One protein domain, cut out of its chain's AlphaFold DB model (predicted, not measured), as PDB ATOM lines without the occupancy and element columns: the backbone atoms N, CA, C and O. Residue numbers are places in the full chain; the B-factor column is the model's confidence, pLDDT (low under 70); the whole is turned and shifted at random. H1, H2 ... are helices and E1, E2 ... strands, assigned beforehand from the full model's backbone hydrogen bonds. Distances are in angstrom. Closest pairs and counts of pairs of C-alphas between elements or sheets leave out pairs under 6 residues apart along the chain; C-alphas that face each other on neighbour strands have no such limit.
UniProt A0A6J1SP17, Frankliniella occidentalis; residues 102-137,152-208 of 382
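Overview. This is residues 102 to 137 and 152 to 208 of the 382 residues of a protein of Frankliniella occidentalis (UniProt A0A6J1SP17). A long helix, H1, is crossed by H2; H3 folds back along the end of H2, and the antiparallel hairpin E1 E2 reaches away from H1. H1's ends, residues 102 to 108 and 132 to 137, stick out. The 93 printed residues, ordered H1 H2 E1 E2 H3, are mostly helix and loose: radius of gyration of the C-alphas 16.8 A, spans 60 by 30 by 26 A.

Along the chain. Find C-alpha 102 at (29.177, -43.608, 43.751); H1 runs 52.6 A to residue 137. Next come H2, 152 to 167, 22.7 A; E1, 172 to 177; E2, 183 to 188; and H3, 193 to 206, ending at (16.054, -24.053, 46.466).

Arrangement. H1, by residues 120 to 130 alone, touches H2 at a steep tilt of 48 degrees; closest C-alphas Val 127 and Pro 153, 5.4 A. H2, by 163 to 167 alone, touches H3 at a shallow 26 degrees, opposite ways; closest C-alphas Leu 167 and Arg 198, 5.5 A. Across E1 and E2, N 176 and O 184 are 2.9 A apart. O i to N i+4 pairs are within hydrogen-bond range throughout H2 and H3, 30 of 32 in H1.

Size, cuts and confidence. Residues 138 to 151 are cut out, leaving 17.8 A between C-alphas; no link printed whole is long. Look for pLDDT under 70 at 27 residues, among them 169 to 191.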
ATOM      1  N   LEU A 102      30.117 -43.599  42.623       83.06
ATOM      2  CA  LEU A 102      29.177 -43.608  43.751       83.06
ATOM      3  C   LEU A 102      29.856 -43.251  45.082       83.06
ATOM      4  O   LEU A 102      29.280 -42.513  45.878       83.06
ATOM      5  N   ARG A 103      31.095 -43.706  45.312       93.06
ATOM      6  CA  ARG A 103      31.881 -43.334  46.503       93.06
ATOM      7  C   ARG A 103      32.230 -41.845  46.564       93.06
ATOM      8  O   ARG A 103      32.429 -41.342  47.665       93.06
ATOM      9  N   LEU A 104      32.294 -41.156  45.422       90.12
ATOM     10  CA  LEU A 104      32.544 -39.715  45.350       90.12
ATOM     11  C   LEU A 104      31.251 -38.897  45.492       90.12
ATOM     12  O   LEU A 104      31.230 -37.926  46.244       90.12
ATOM     13  N   VAL A 105      30.166 -39.282  44.810       80.81
ATOM     14  CA  VAL A 105      28.935 -38.464  44.771       80.81
ATOM     15  C   VAL A 105      28.000 -38.671  45.965       80.81
ATOM     16  O   VAL A 105      27.301 -37.734  46.343       80.81
ATOM     17  N   VAL A 106      27.980 -39.854  46.594       85.94
ATOM     18  CA  VAL A 106      27.077 -40.120  47.734       85.94
ATOM     19  C   VAL A 106      27.386 -39.231  48.953       85.94
ATOM     20  O   VAL A 106      26.436 -38.658  49.486       85.94
ATOM     21  N   PRO A 107      28.651 -39.027  49.382       91.38
ATOM     22  CA  PRO A 107      28.961 -38.091  50.467       91.38
ATOM     23  C   PRO A 107      28.516 -36.652  50.169       91.38
ATOM     24  O   PRO A 107      27.890 -36.026  51.017       91.38
ATOM     25  N   LEU A 108      28.761 -36.164  48.946       84.19
ATOM     26  CA  LEU A 108      28.380 -34.813  48.509       84.19
ATOM     27  C   LEU A 108      26.855 -34.620  48.480       84.19
ATOM     28  O   LEU A 108      26.349 -33.557  48.844       84.19
ATOM     29  N   ALA A 109      26.108 -35.654  48.084       80.56
ATOM     30  CA  ALA A 109      24.652 -35.646  48.157       80.56
ATOM     31  C   ALA A 109      24.173 -35.549  49.616       80.56
ATOM     32  O   ALA A 109      23.364 -34.678  49.929       80.56
ATOM     33  N   VAL A 110      24.711 -36.379  50.519       87.38
ATOM     34  CA  VAL A 110      24.368 -36.353  51.955       87.38
ATOM     35  C   VAL A 110      24.689 -34.995  52.589       87.38
ATOM     36  O   VAL A 110      23.853 -34.449  53.303       87.38
ATOM     37  N   GLU A 111      25.845 -34.403  52.288       88.69
ATOM     38  CA  GLU A 111      26.228 -33.071  52.773       88.69
ATOM     39  C   GLU A 111      25.263 -31.972  52.286       88.69
ATOM     40  O   GLU A 111      24.791 -31.155  53.079       88.69
ATOM     41  N   SER A 112      24.888 -31.987  51.000       85.56
ATOM     42  CA  SER A 112      23.931 -31.017  50.446       85.56
ATOM     43  C   SER A 112      22.525 -31.151  51.052       85.56
ATOM     44  O   SER A 112      21.841 -30.139  51.237       85.56
ATOM     45  N   LEU A 113      22.114 -32.378  51.403       85.69
ATOM     46  CA  LEU A 113      20.853 -32.659  52.096       85.69
ATOM     47  C   LEU A 113      20.883 -32.245  53.575       85.69
ATOM     48  O   LEU A 113      19.914 -31.655  54.049       85.69
ATOM     49  N   ASN A 114      21.991 -32.469  54.287       90.75
ATOM     50  CA  ASN A 114      22.159 -31.994  55.667       90.75
ATOM     51  C   ASN A 114      22.076 -30.462  55.727       90.75
ATOM     52  O   ASN A 114      21.273 -29.919  56.481       90.75
ATOM     53  N   ARG A 115      22.795 -29.763  54.841       88.19
ATOM     54  CA  ARG A 115      22.728 -28.297  54.710       88.19
ATOM     55  C   ARG A 115      21.318 -27.790  54.375       88.19
ATOM     56  O   ARG A 115      20.927 -26.706  54.800       88.19
ATOM     57  N   GLN A 116      20.536 -28.549  53.601       86.81
ATOM     58  CA  GLN A 116      19.135 -28.221  53.309       86.81
ATOM     59  C   GLN A 116      18.237 -28.377  54.547       86.81
ATOM     60  O   GLN A 116      17.372 -27.530  54.774       86.81
ATOM     61  N   LEU A 117      18.452 -29.421  55.355       90.94
ATOM     62  CA  LEU A 117      17.762 -29.620  56.631       90.94
ATOM     63  C   LEU A 117      18.101 -28.497  57.623       90.94
ATOM     64  O   LEU A 117      17.190 -27.864  58.147       90.94
ATOM     65  N   GLU A 118      19.386 -28.196  57.816       94.62
ATOM     66  CA  GLU A 118      19.868 -27.094  58.663       94.62
ATOM     67  C   GLU A 118      19.256 -25.749  58.242       94.62
ATOM     68  O   GLU A 118      18.719 -25.022  59.079       94.62
ATOM     69  N   SER A 119      19.249 -25.449  56.937       90.69
ATOM     70  CA  SER A 119      18.608 -24.244  56.403       90.69
ATOM     71  C   SER A 119      17.099 -24.224  56.658       90.69
ATOM     72  O   SER A 119      16.562 -23.171  56.980       90.69
ATOM     73  N   SER A 120      16.411 -25.362  56.540       90.00
ATOM     74  CA  SER A 120      14.961 -25.443  56.775       90.00
ATOM     75  C   SER A 120      14.613 -25.240  58.254       90.00
ATOM     76  O   SER A 120      13.624 -24.586  58.567       90.00
ATOM     77  N   VAL A 121      15.451 -25.745  59.167       94.75
ATOM     78  CA  VAL A 121      15.322 -25.525  60.617       94.75
ATOM     79  C   VAL A 121      15.584 -24.060  60.979       94.75
ATOM     80  O   VAL A 121      14.807 -23.470  61.725       94.75
ATOM     81  N   ALA A 122      16.624 -23.442  60.410       93.88
ATOM     82  CA  ALA A 122      16.906 -22.021  60.620       93.88
ATOM     83  C   ALA A 122      15.777 -21.117  60.086       93.88
ATOM     84  O   ALA A 122      15.429 -20.126  60.724       93.88
ATOM     85  N   GLN A 123      15.178 -21.476  58.946       91.75
ATOM     86  CA  GLN A 123      14.029 -20.768  58.378       91.75
ATOM     87  C   GLN A 123      12.767 -20.919  59.235       91.75
ATOM     88  O   GLN A 123      12.072 -19.932  59.468       91.75
ATOM     89  N   LEU A 124      12.486 -22.124  59.746       94.12
ATOM     90  CA  LEU A 124      11.363 -22.358  60.657       94.12
ATOM     91  C   LEU A 124      11.474 -21.480  61.912       94.12
ATOM     92  O   LEU A 124      10.523 -20.772  62.232       94.12
ATOM     93  N   GLY A 125      12.650 -21.438  62.548       92.56
ATOM     94  CA  GLY A 125      12.874 -20.609  63.737       92.56
ATOM     95  C   GLY A 125      12.621 -19.113  63.501       92.56
ATOM     96  O   GLY A 125      12.041 -18.450  64.355       92.56
ATOM     97  N   GLN A 126      12.967 -18.575  62.324       91.81
ATOM     98  CA  GLN A 126      12.660 -17.177  61.974       91.81
ATOM     99  C   GLN A 126      11.148 -16.914  61.878       91.81
ATOM    100  O   GLN A 126      10.677 -15.872  62.339       91.81
ATOM    101  N   VAL A 127      10.382 -17.854  61.313       91.50
ATOM    102  CA  VAL A 127       8.914 -17.762  61.230       91.50
ATOM    103  C   VAL A 127       8.274 -17.905  62.614       91.50
ATOM    104  O   VAL A 127       7.367 -17.141  62.946       91.50
ATOM    105  N   GLU A 128       8.763 -18.826  63.445       92.75
ATOM    106  CA  GLU A 128       8.284 -19.034  64.818       92.75
ATOM    107  C   GLU A 128       8.545 -17.800  65.702       92.75
ATOM    108  O   GLU A 128       7.610 -17.278  66.312       92.75
ATOM    109  N   GLU A 129       9.759 -17.236  65.692       91.69
ATOM    110  CA  GLU A 129      10.047 -15.990  66.417       91.69
ATOM    111  C   GLU A 129       9.209 -14.799  65.905       91.69
ATOM    112  O   GLU A 129       8.812 -13.928  66.686       91.69
ATOM    113  N   ALA A 130       8.950 -14.711  64.595       88.62
ATOM    114  CA  ALA A 130       8.110 -13.656  64.026       88.62
ATOM    115  C   ALA A 130       6.643 -13.789  64.476       88.62
ATOM    116  O   ALA A 130       6.002 -12.782  64.795       88.62
ATOM    117  N   LEU A 131       6.136 -15.022  64.569       87.31
ATOM    118  CA  LEU A 131       4.808 -15.332  65.093       87.31
ATOM    119  C   LEU A 131       4.689 -14.959  66.581       87.31
ATOM    120  O   LEU A 131       3.724 -14.294  66.963       87.31
ATOM    121  N   GLU A 132       5.686 -15.295  67.408       88.56
ATOM    122  CA  GLU A 132       5.728 -14.893  68.823       88.56
ATOM    123  C   GLU A 132       5.732 -13.367  68.989       88.56
ATOM    124  O   GLU A 132       4.916 -12.816  69.734       88.56
ATOM    125  N   ARG A 133       6.608 -12.663  68.258       86.12
ATOM    126  CA  ARG A 133       6.693 -11.190  68.272       86.12
ATOM    127  C   ARG A 133       5.372 -10.539  67.869       86.12
ATOM    128  O   ARG A 133       4.999  -9.513  68.437       86.12
ATOM    129  N   ARG A 134       4.651 -11.129  66.910       81.50
ATOM    130  CA  ARG A 134       3.331 -10.650  66.492       81.50
ATOM    131  C   ARG A 134       2.276 -10.877  67.578       81.50
ATOM    132  O   ARG A 134       1.590  -9.923  67.937       81.50
ATOM    133  N   GLY A 135       2.200 -12.077  68.156       81.81
ATOM    134  CA  GLY A 135       1.270 -12.379  69.251       81.81
ATOM    135  C   GLY A 135       1.468 -11.474  70.474       81.81
ATOM    136  O   GLY A 135       0.498 -11.050  71.099       81.81
ATOM    137  N   GLN A 136       2.715 -11.092  70.774       83.56
ATOM    138  CA  GLN A 136       3.035 -10.129  71.835       83.56
ATOM    139  C   GLN A 136       2.521  -8.706  71.536       83.56
ATOM    140  O   GLN A 136       2.030  -8.042  72.450       83.56
ATOM    141  N   ARG A 137       2.577  -8.237  70.278       79.25
ATOM    142  CA  ARG A 137       2.004  -6.931  69.874       79.25
ATOM    143  C   ARG A 137       0.478  -6.936  69.894       79.25
ATOM    144  O   ARG A 137      -0.128  -5.999  70.406       79.25
ATOM    145  N   GLU A 152       9.335 -10.331  54.894       76.62
ATOM    146  CA  GLU A 152      10.367 -11.377  54.796       76.62
ATOM    147  C   GLU A 152       9.980 -12.664  55.572       76.62
ATOM    148  O   GLU A 152       9.960 -13.734  54.955       76.62
ATOM    149  N   PRO A 153       9.544 -12.613  56.854       82.12
ATOM    150  CA  PRO A 153       9.010 -13.795  57.541       82.12
ATOM    151  C   PRO A 153       7.752 -14.395  56.894       82.12
ATOM    152  O   PRO A 153       7.541 -15.605  56.979       82.12
ATOM    153  N   LEU A 154       6.909 -13.581  56.244       84.00
ATOM    154  CA  LEU A 154       5.691 -14.060  55.583       84.00
ATOM    155  C   LEU A 154       6.015 -14.833  54.294       84.00
ATOM    156  O   LEU A 154       5.536 -15.953  54.118       84.00
ATOM    157  N   GLN A 155       6.894 -14.291  53.445       86.56
ATOM    158  CA  GLN A 155       7.419 -14.984  52.260       86.56
ATOM    159  C   GLN A 155       8.107 -16.301  52.647       86.56
ATOM    160  O   GLN A 155       7.974 -17.320  51.963       86.56
ATOM    161  N   LEU A 156       8.806 -16.306  53.785       86.62
ATOM    162  CA  LEU A 156       9.467 -17.492  54.310       86.62
ATOM    163  C   LEU A 156       8.474 -18.562  54.795       86.62
ATOM    164  O   LEU A 156       8.669 -19.750  54.519       86.62
ATOM    165  N   ALA A 157       7.367 -18.159  55.424       87.06
ATOM    166  CA  ALA A 157       6.267 -19.059  55.760       87.06
ATOM    167  C   ALA A 157       5.623 -19.671  54.500       87.06
ATOM    168  O   ALA A 157       5.469 -20.892  54.422       87.06
ATOM    169  N   GLU A 158       5.339 -18.869  53.466       88.25
ATOM    170  CA  GLU A 158       4.826 -19.359  52.176       88.25
ATOM    171  C   GLU A 158       5.794 -20.350  51.498       88.25
ATOM    172  O   GLU A 158       5.373 -21.374  50.938       88.25
ATOM    173  N   GLN A 159       7.106 -20.092  51.579       86.44
ATOM    174  CA  GLN A 159       8.141 -20.997  51.079       86.44
ATOM    175  C   GLN A 159       8.136 -22.339  51.823       86.44
ATOM    176  O   GLN A 159       8.218 -23.386  51.162       86.44
ATOM    177  N   LEU A 160       8.027 -22.325  53.157       87.06
ATOM    178  CA  LEU A 160       7.954 -23.524  53.997       87.06
ATOM    179  C   LEU A 160       6.665 -24.316  53.742       87.06
ATOM    180  O   LEU A 160       6.743 -25.521  53.495       87.06
ATOM    181  N   GLU A 161       5.500 -23.665  53.677       88.38
ATOM    182  CA  GLU A 161       4.241 -24.326  53.312       88.38
ATOM    183  C   GLU A 161       4.323 -25.002  51.937       88.38
ATOM    184  O   GLU A 161       3.937 -26.160  51.775       88.38
ATOM    185  N   ALA A 162       4.828 -24.290  50.924       83.25
ATOM    186  CA  ALA A 162       4.985 -24.836  49.580       83.25
ATOM    187  C   ALA A 162       5.980 -26.011  49.550       83.25
ATOM    188  O   ALA A 162       5.827 -26.931  48.747       83.25
ATOM    189  N   SER A 163       6.959 -26.015  50.456       84.31
ATOM    190  CA  SER A 163       7.906 -27.121  50.613       84.31
ATOM    191  C   SER A 163       7.264 -28.335  51.293       84.31
ATOM    192  O   SER A 163       7.428 -29.462  50.824       84.31
ATOM    193  N   HIS A 164       6.444 -28.114  52.324       85.50
ATOM    194  CA  HIS A 164       5.622 -29.149  52.951       85.50
ATOM    195  C   HIS A 164       4.618 -29.761  51.958       85.50
ATOM    196  O   HIS A 164       4.497 -30.986  51.887       85.50
ATOM    197  N   ARG A 165       3.957 -28.938  51.127       82.38
ATOM    198  CA  ARG A 165       3.066 -29.392  50.040       82.38
ATOM    199  C   ARG A 165       3.787 -30.303  49.033       82.38
ATOM    200  O   ARG A 165       3.201 -31.285  48.589       82.38
ATOM    201  N   LEU A 166       5.058 -30.037  48.711       78.06
ATOM    202  CA  LEU A 166       5.844 -30.905  47.822       78.06
ATOM    203  C   LEU A 166       6.223 -32.242  48.487       78.06
ATOM    204  O   LEU A 166       6.063 -33.297  47.873       78.06
ATOM    205  N   LEU A 167       6.679 -32.213  49.745       75.94
ATOM    206  CA  LEU A 167       7.042 -33.421  50.505       75.94
ATOM    207  C   LEU A 167       5.847 -34.342  50.777       75.94
ATOM    208  O   LEU A 167       5.988 -35.561  50.731       75.94
ATOM    209  N   THR A 168       4.668 -33.773  51.029       72.62
ATOM    210  CA  THR A 168       3.437 -34.534  51.307       72.62
ATOM    211  C   THR A 168       2.637 -34.902  50.055       72.62
ATOM    212  O   THR A 168       1.642 -35.621  50.161       72.62
ATOM    213  N   SER A 169       3.064 -34.473  48.858       68.69
ATOM    214  CA  SER A 169       2.351 -34.777  47.613       68.69
ATOM    215  C   SER A 169       2.244 -36.284  47.366       68.69
ATOM    216  O   SER A 169       3.247 -36.997  47.242       68.69
ATOM    217  N   THR A 170       1.011 -36.766  47.213       57.12
ATOM    218  CA  THR A 170       0.688 -38.178  46.958       57.12
ATOM    219  C   THR A 170       1.175 -38.669  45.595       57.12
ATOM    220  O   THR A 170       1.438 -39.858  45.440       57.12
ATOM    221  N   LYS A 171       1.377 -37.779  44.613       57.28
ATOM    222  CA  LYS A 171       1.907 -38.128  43.287       57.28
ATOM    223  C   LYS A 171       3.047 -37.190  42.904       57.28
ATOM    224  O   LYS A 171       2.861 -35.986  42.776       57.28
ATOM    225  N   CYS A 172       4.225 -37.765  42.687       55.75
ATOM    226  CA  CYS A 172       5.398 -37.067  42.176       55.75
ATOM    227  C   CYS A 172       5.731 -37.616  40.785       55.75
ATOM    228  O   CYS A 172       5.895 -38.825  40.639       55.75
ATOM    229  N   THR A 173       5.832 -36.759  39.771       55.94
ATOM    230  CA  THR A 173       6.176 -37.156  38.395       55.94
ATOM    231  C   THR A 173       7.436 -36.449  37.929       55.94
ATOM    232  O   THR A 173       7.465 -35.224  37.881       55.94
ATOM    233  N   VAL A 174       8.453 -37.224  37.550       54.09
ATOM    234  CA  VAL A 174       9.665 -36.725  36.886       54.09
ATOM    235  C   VAL A 174       9.617 -37.126  35.421       54.09
ATOM    236  O   VAL A 174       9.264 -38.266  35.117       54.09
ATOM    237  N   ALA A 175       9.997 -36.203  34.542       53.69
ATOM    238  CA  ALA A 175      10.309 -36.465  33.145       53.69
ATOM    239  C   ALA A 175      11.799 -36.181  32.902       53.69
ATOM    240  O   ALA A 175      12.348 -35.243  33.478       53.69
ATOM    241  N   ALA A 176      12.442 -36.989  32.064       42.22
ATOM    242  CA  ALA A 176      13.801 -36.777  31.582       42.22
ATOM    243  C   ALA A 176      13.835 -37.059  30.077       42.22
ATOM    244  O   ALA A 176      13.485 -38.159  29.646       42.22
ATOM    245  N   GLU A 177      14.228 -36.066  29.286       49.75
ATOM    246  CA  GLU A 177      14.245 -36.141  27.825       49.75
ATOM    247  C   GLU A 177      15.687 -36.259  27.326       49.75
ATOM    248  O   GLU A 177      16.553 -35.461  27.684       49.75
ATOM    249  N   GLU A 178      15.953 -37.287  26.523       37.34
ATOM    250  CA  GLU A 178      17.249 -37.521  25.891       37.34
ATOM    251  C   GLU A 178      17.337 -36.787  24.543       37.34
ATOM    252  O   GLU A 178      16.372 -36.779  23.768       37.34
ATOM    253  N   GLU A 179      18.504 -36.206  24.238       33.59
ATOM    254  CA  GLU A 179      18.799 -35.500  22.979       33.59
ATOM    255  C   GLU A 179      18.864 -36.496  21.801       33.59
ATOM    256  O   GLU A 179      19.918 -36.937  21.350       33.59
ATOM    257  N   GLY A 180      17.678 -36.917  21.361       39.53
ATOM    258  CA  GLY A 180      17.454 -38.064  20.478       39.53
ATOM    259  C   GLY A 180      16.009 -38.585  20.484       39.53
ATOM    260  O   GLY A 180      15.639 -39.335  19.584       39.53
ATOM    261  N   GLY A 181      15.172 -38.161  21.443       39.41
ATOM    262  CA  GLY A 181      13.715 -38.379  21.436       39.41
ATOM    263  C   GLY A 181      13.176 -39.363  22.481       39.41
ATOM    264  O   GLY A 181      11.965 -39.573  22.545       39.41
ATOM    265  N   CYS A 182      14.028 -39.953  23.323       33.78
ATOM    266  CA  CYS A 182      13.587 -40.816  24.420       33.78
ATOM    267  C   CYS A 182      13.155 -39.975  25.635       33.78
ATOM    268  O   CYS A 182      13.995 -39.489  26.391       33.78
ATOM    269  N   ALA A 183      11.843 -39.823  25.836       41.59
ATOM    270  CA  ALA A 183      11.268 -39.196  27.027       41.59
ATOM    271  C   ALA A 183      10.919 -40.254  28.090       41.59
ATOM    272  O   ALA A 183       9.955 -41.012  27.957       41.59
ATOM    273  N   TRP A 184      11.700 -40.298  29.166       38.69
ATOM    274  CA  TRP A 184      11.513 -41.203  30.299       38.69
ATOM    275  C   TRP A 184      10.652 -40.528  31.365       38.69
ATOM    276  O   TRP A 184      10.974 -39.425  31.798       38.69
ATOM    277  N   THR A 185       9.582 -41.180  31.834       45.03
ATOM    278  CA  THR A 185       8.750 -40.643  32.926       45.03
ATOM    279  C   THR A 185       8.614 -41.621  34.089       45.03
ATOM    280  O   THR A 185       8.439 -42.824  33.899       45.03
ATOM    281  N   ALA A 186       8.697 -41.099  35.314       43.34
ATOM    282  CA  ALA A 186       8.592 -41.865  36.552       43.34
ATOM    283  C   ALA A 186       7.549 -41.232  37.485       43.34
ATOM    284  O   ALA A 186       7.723 -40.105  37.949       43.34
ATOM    285  N   SER A 187       6.468 -41.965  37.771       57.53
ATOM    286  CA  SER A 187       5.405 -41.558  38.702       57.53
ATOM    287  C   SER A 187       5.598 -42.238  40.057       57.53
ATOM    288  O   SER A 187       5.144 -43.365  40.258       57.53
ATOM    289  N   VAL A 188       6.251 -41.558  40.999       57.12
ATOM    290  CA  VAL A 188       6.682 -42.137  42.278       57.12
ATOM    291  C   VAL A 188       5.707 -41.794  43.411       57.12
ATOM    292  O   VAL A 188       5.415 -40.628  43.703       57.12
ATOM    293  N   GLN A 189       5.199 -42.838  44.065       63.66
ATOM    294  CA  GLN A 189       4.364 -42.749  45.270       63.66
ATOM    295  C   GLN A 189       5.195 -42.265  46.480       63.66
ATOM    296  O   GLN A 189       6.414 -42.125  46.351       63.66
ATOM    297  N   PRO A 190       4.588 -41.956  47.637       57.16
ATOM    298  CA  PRO A 190       5.321 -41.833  48.898       57.16
ATOM    299  C   PRO A 190       5.936 -43.184  49.296       57.16
ATOM    300  O   PRO A 190       5.382 -44.236  48.968       57.16
ATOM    301  N   GLY A 191       7.063 -43.160  50.004       63.06
ATOM    302  CA  GLY A 191       7.811 -44.344  50.418       63.06
ATOM    303  C   GLY A 191       9.100 -44.582  49.618       63.06
ATOM    304  O   GLY A 191       9.107 -44.674  48.385       63.06
ATOM    305  N   GLY A 192      10.213 -44.748  50.335       73.44
ATOM    306  CA  GLY A 192      11.495 -45.211  49.801       73.44
ATOM    307  C   GLY A 192      12.099 -44.232  48.795       73.44
ATOM    308  O   GLY A 192      12.381 -43.080  49.123       73.44
ATOM    309  N   CYS A 193      12.288 -44.669  47.546       63.16
ATOM    310  CA  CYS A 193      12.800 -43.808  46.473       63.16
ATOM    311  C   CYS A 193      11.931 -42.559  46.240       63.16
ATOM    312  O   CYS A 193      12.446 -41.537  45.792       63.16
ATOM    313  N   GLY A 194      10.634 -42.618  46.564       65.00
ATOM    314  CA  GLY A 194       9.734 -41.475  46.466       65.00
ATOM    315  C   GLY A 194      10.026 -40.363  47.465       65.00
ATOM    316  O   GLY A 194       9.833 -39.193  47.138       65.00
ATOM    317  N   ASP A 195      10.512 -40.707  48.654       68.50
ATOM    318  CA  ASP A 195      10.802 -39.729  49.704       68.50
ATOM    319  C   ASP A 195      12.123 -39.021  49.383       68.50
ATOM    320  O   ASP A 195      12.184 -37.793  49.337       68.50
ATOM    321  N   ILE A 196      13.141 -39.807  49.005       73.56
ATOM    322  CA  ILE A 196      14.435 -39.323  48.497       73.56
ATOM    323  C   ILE A 196      14.223 -38.351  47.327       73.56
ATOM    324  O   ILE A 196      14.783 -37.255  47.318       73.56
ATOM    325  N   LEU A 197      13.377 -38.716  46.358       72.62
ATOM    326  CA  LEU A 197      13.089 -37.874  45.198       72.62
ATOM    327  C   LEU A 197      12.425 -36.540  45.576       72.62
ATOM    328  O   LEU A 197      12.822 -35.501  45.053       72.62
ATOM    329  N   ARG A 198      11.444 -36.536  46.486       76.31
ATOM    330  CA  ARG A 198      10.773 -35.293  46.910       76.31
ATOM    331  C   ARG A 198      11.741 -34.335  47.614       76.31
ATOM    332  O   ARG A 198      11.673 -33.128  47.386       76.31
ATOM    333  N   VAL A 199      12.693 -34.861  48.388       76.50
ATOM    334  CA  VAL A 199      13.764 -34.057  49.003       76.50
ATOM    335  C   VAL A 199      14.735 -33.500  47.945       76.50
ATOM    336  O   VAL A 199      15.122 -32.334  48.039       76.50
ATOM    337  N   LEU A 200      15.075 -34.269  46.903       77.12
ATOM    338  CA  LEU A 200      15.889 -33.784  45.775       77.12
ATOM    339  C   LEU A 200      15.169 -32.709  44.940       77.12
ATOM    340  O   LEU A 200      15.800 -31.748  44.509       77.12
ATOM    341  N   LEU A 201      13.850 -32.809  44.754       77.19
ATOM    342  CA  LEU A 201      13.063 -31.760  44.092       77.19
ATOM    343  C   LEU A 201      13.004 -30.469  44.924       77.19
ATOM    344  O   LEU A 201      13.076 -29.382  44.353       77.19
ATOM    345  N   LEU A 202      12.961 -30.558  46.262       76.81
ATOM    346  CA  LEU A 202      13.168 -29.382  47.117       76.81
ATOM    347  C   LEU A 202      14.556 -28.761  46.924       76.81
ATOM    348  O   LEU A 202      14.650 -27.536  46.880       76.81
ATOM    349  N   ARG A 203      15.615 -29.572  46.778       75.19
ATOM    350  CA  ARG A 203      16.971 -29.067  46.503       75.19
ATOM    351  C   ARG A 203      17.003 -28.277  45.196       75.19
ATOM    352  O   ARG A 203      17.421 -27.125  45.198       75.19
ATOM    353  N   LEU A 204      16.466 -28.852  44.118       74.31
ATOM    354  CA  LEU A 204      16.368 -28.193  42.811       74.31
ATOM    355  C   LEU A 204      15.523 -26.909  42.867       74.31
ATOM    356  O   LEU A 204      15.882 -25.924  42.229       74.31
ATOM    357  N   ARG A 205      14.445 -26.871  43.663       75.56
ATOM    358  CA  ARG A 205      13.661 -25.644  43.901       75.56
ATOM    359  C   ARG A 205      14.473 -24.579  44.645       75.56
ATOM    360  O   ARG A 205      14.435 -23.418  44.253       75.56
ATOM    361  N   ALA A 206      15.209 -24.962  45.688       72.38
ATOM    362  CA  ALA A 206      16.054 -24.053  46.466       72.38
ATOM    363  C   ALA A 206      17.245 -23.504  45.656       72.38
ATOM    364  O   ALA A 206      17.628 -22.355  45.840       72.38
ATOM    365  N   ASP A 207      17.783 -24.298  44.726       72.06
ATOM    366  CA  ASP A 207      18.830 -23.887  43.780       72.06
ATOM    367  C   ASP A 207      18.275 -23.161  42.529       72.06
ATOM    368  O   ASP A 207      19.020 -22.892  41.587       72.06
ATOM    369  N   GLY A 208      16.972 -22.841  42.491       69.19
ATOM    370  CA  GLY A 208      16.319 -22.099  41.400       69.19
ATOM    371  C   GLY A 208      16.096 -22.888  40.101       69.19
ATOM    372  O   GLY A 208      15.665 -22.319  39.102       69.19
TER     373      GLY A 208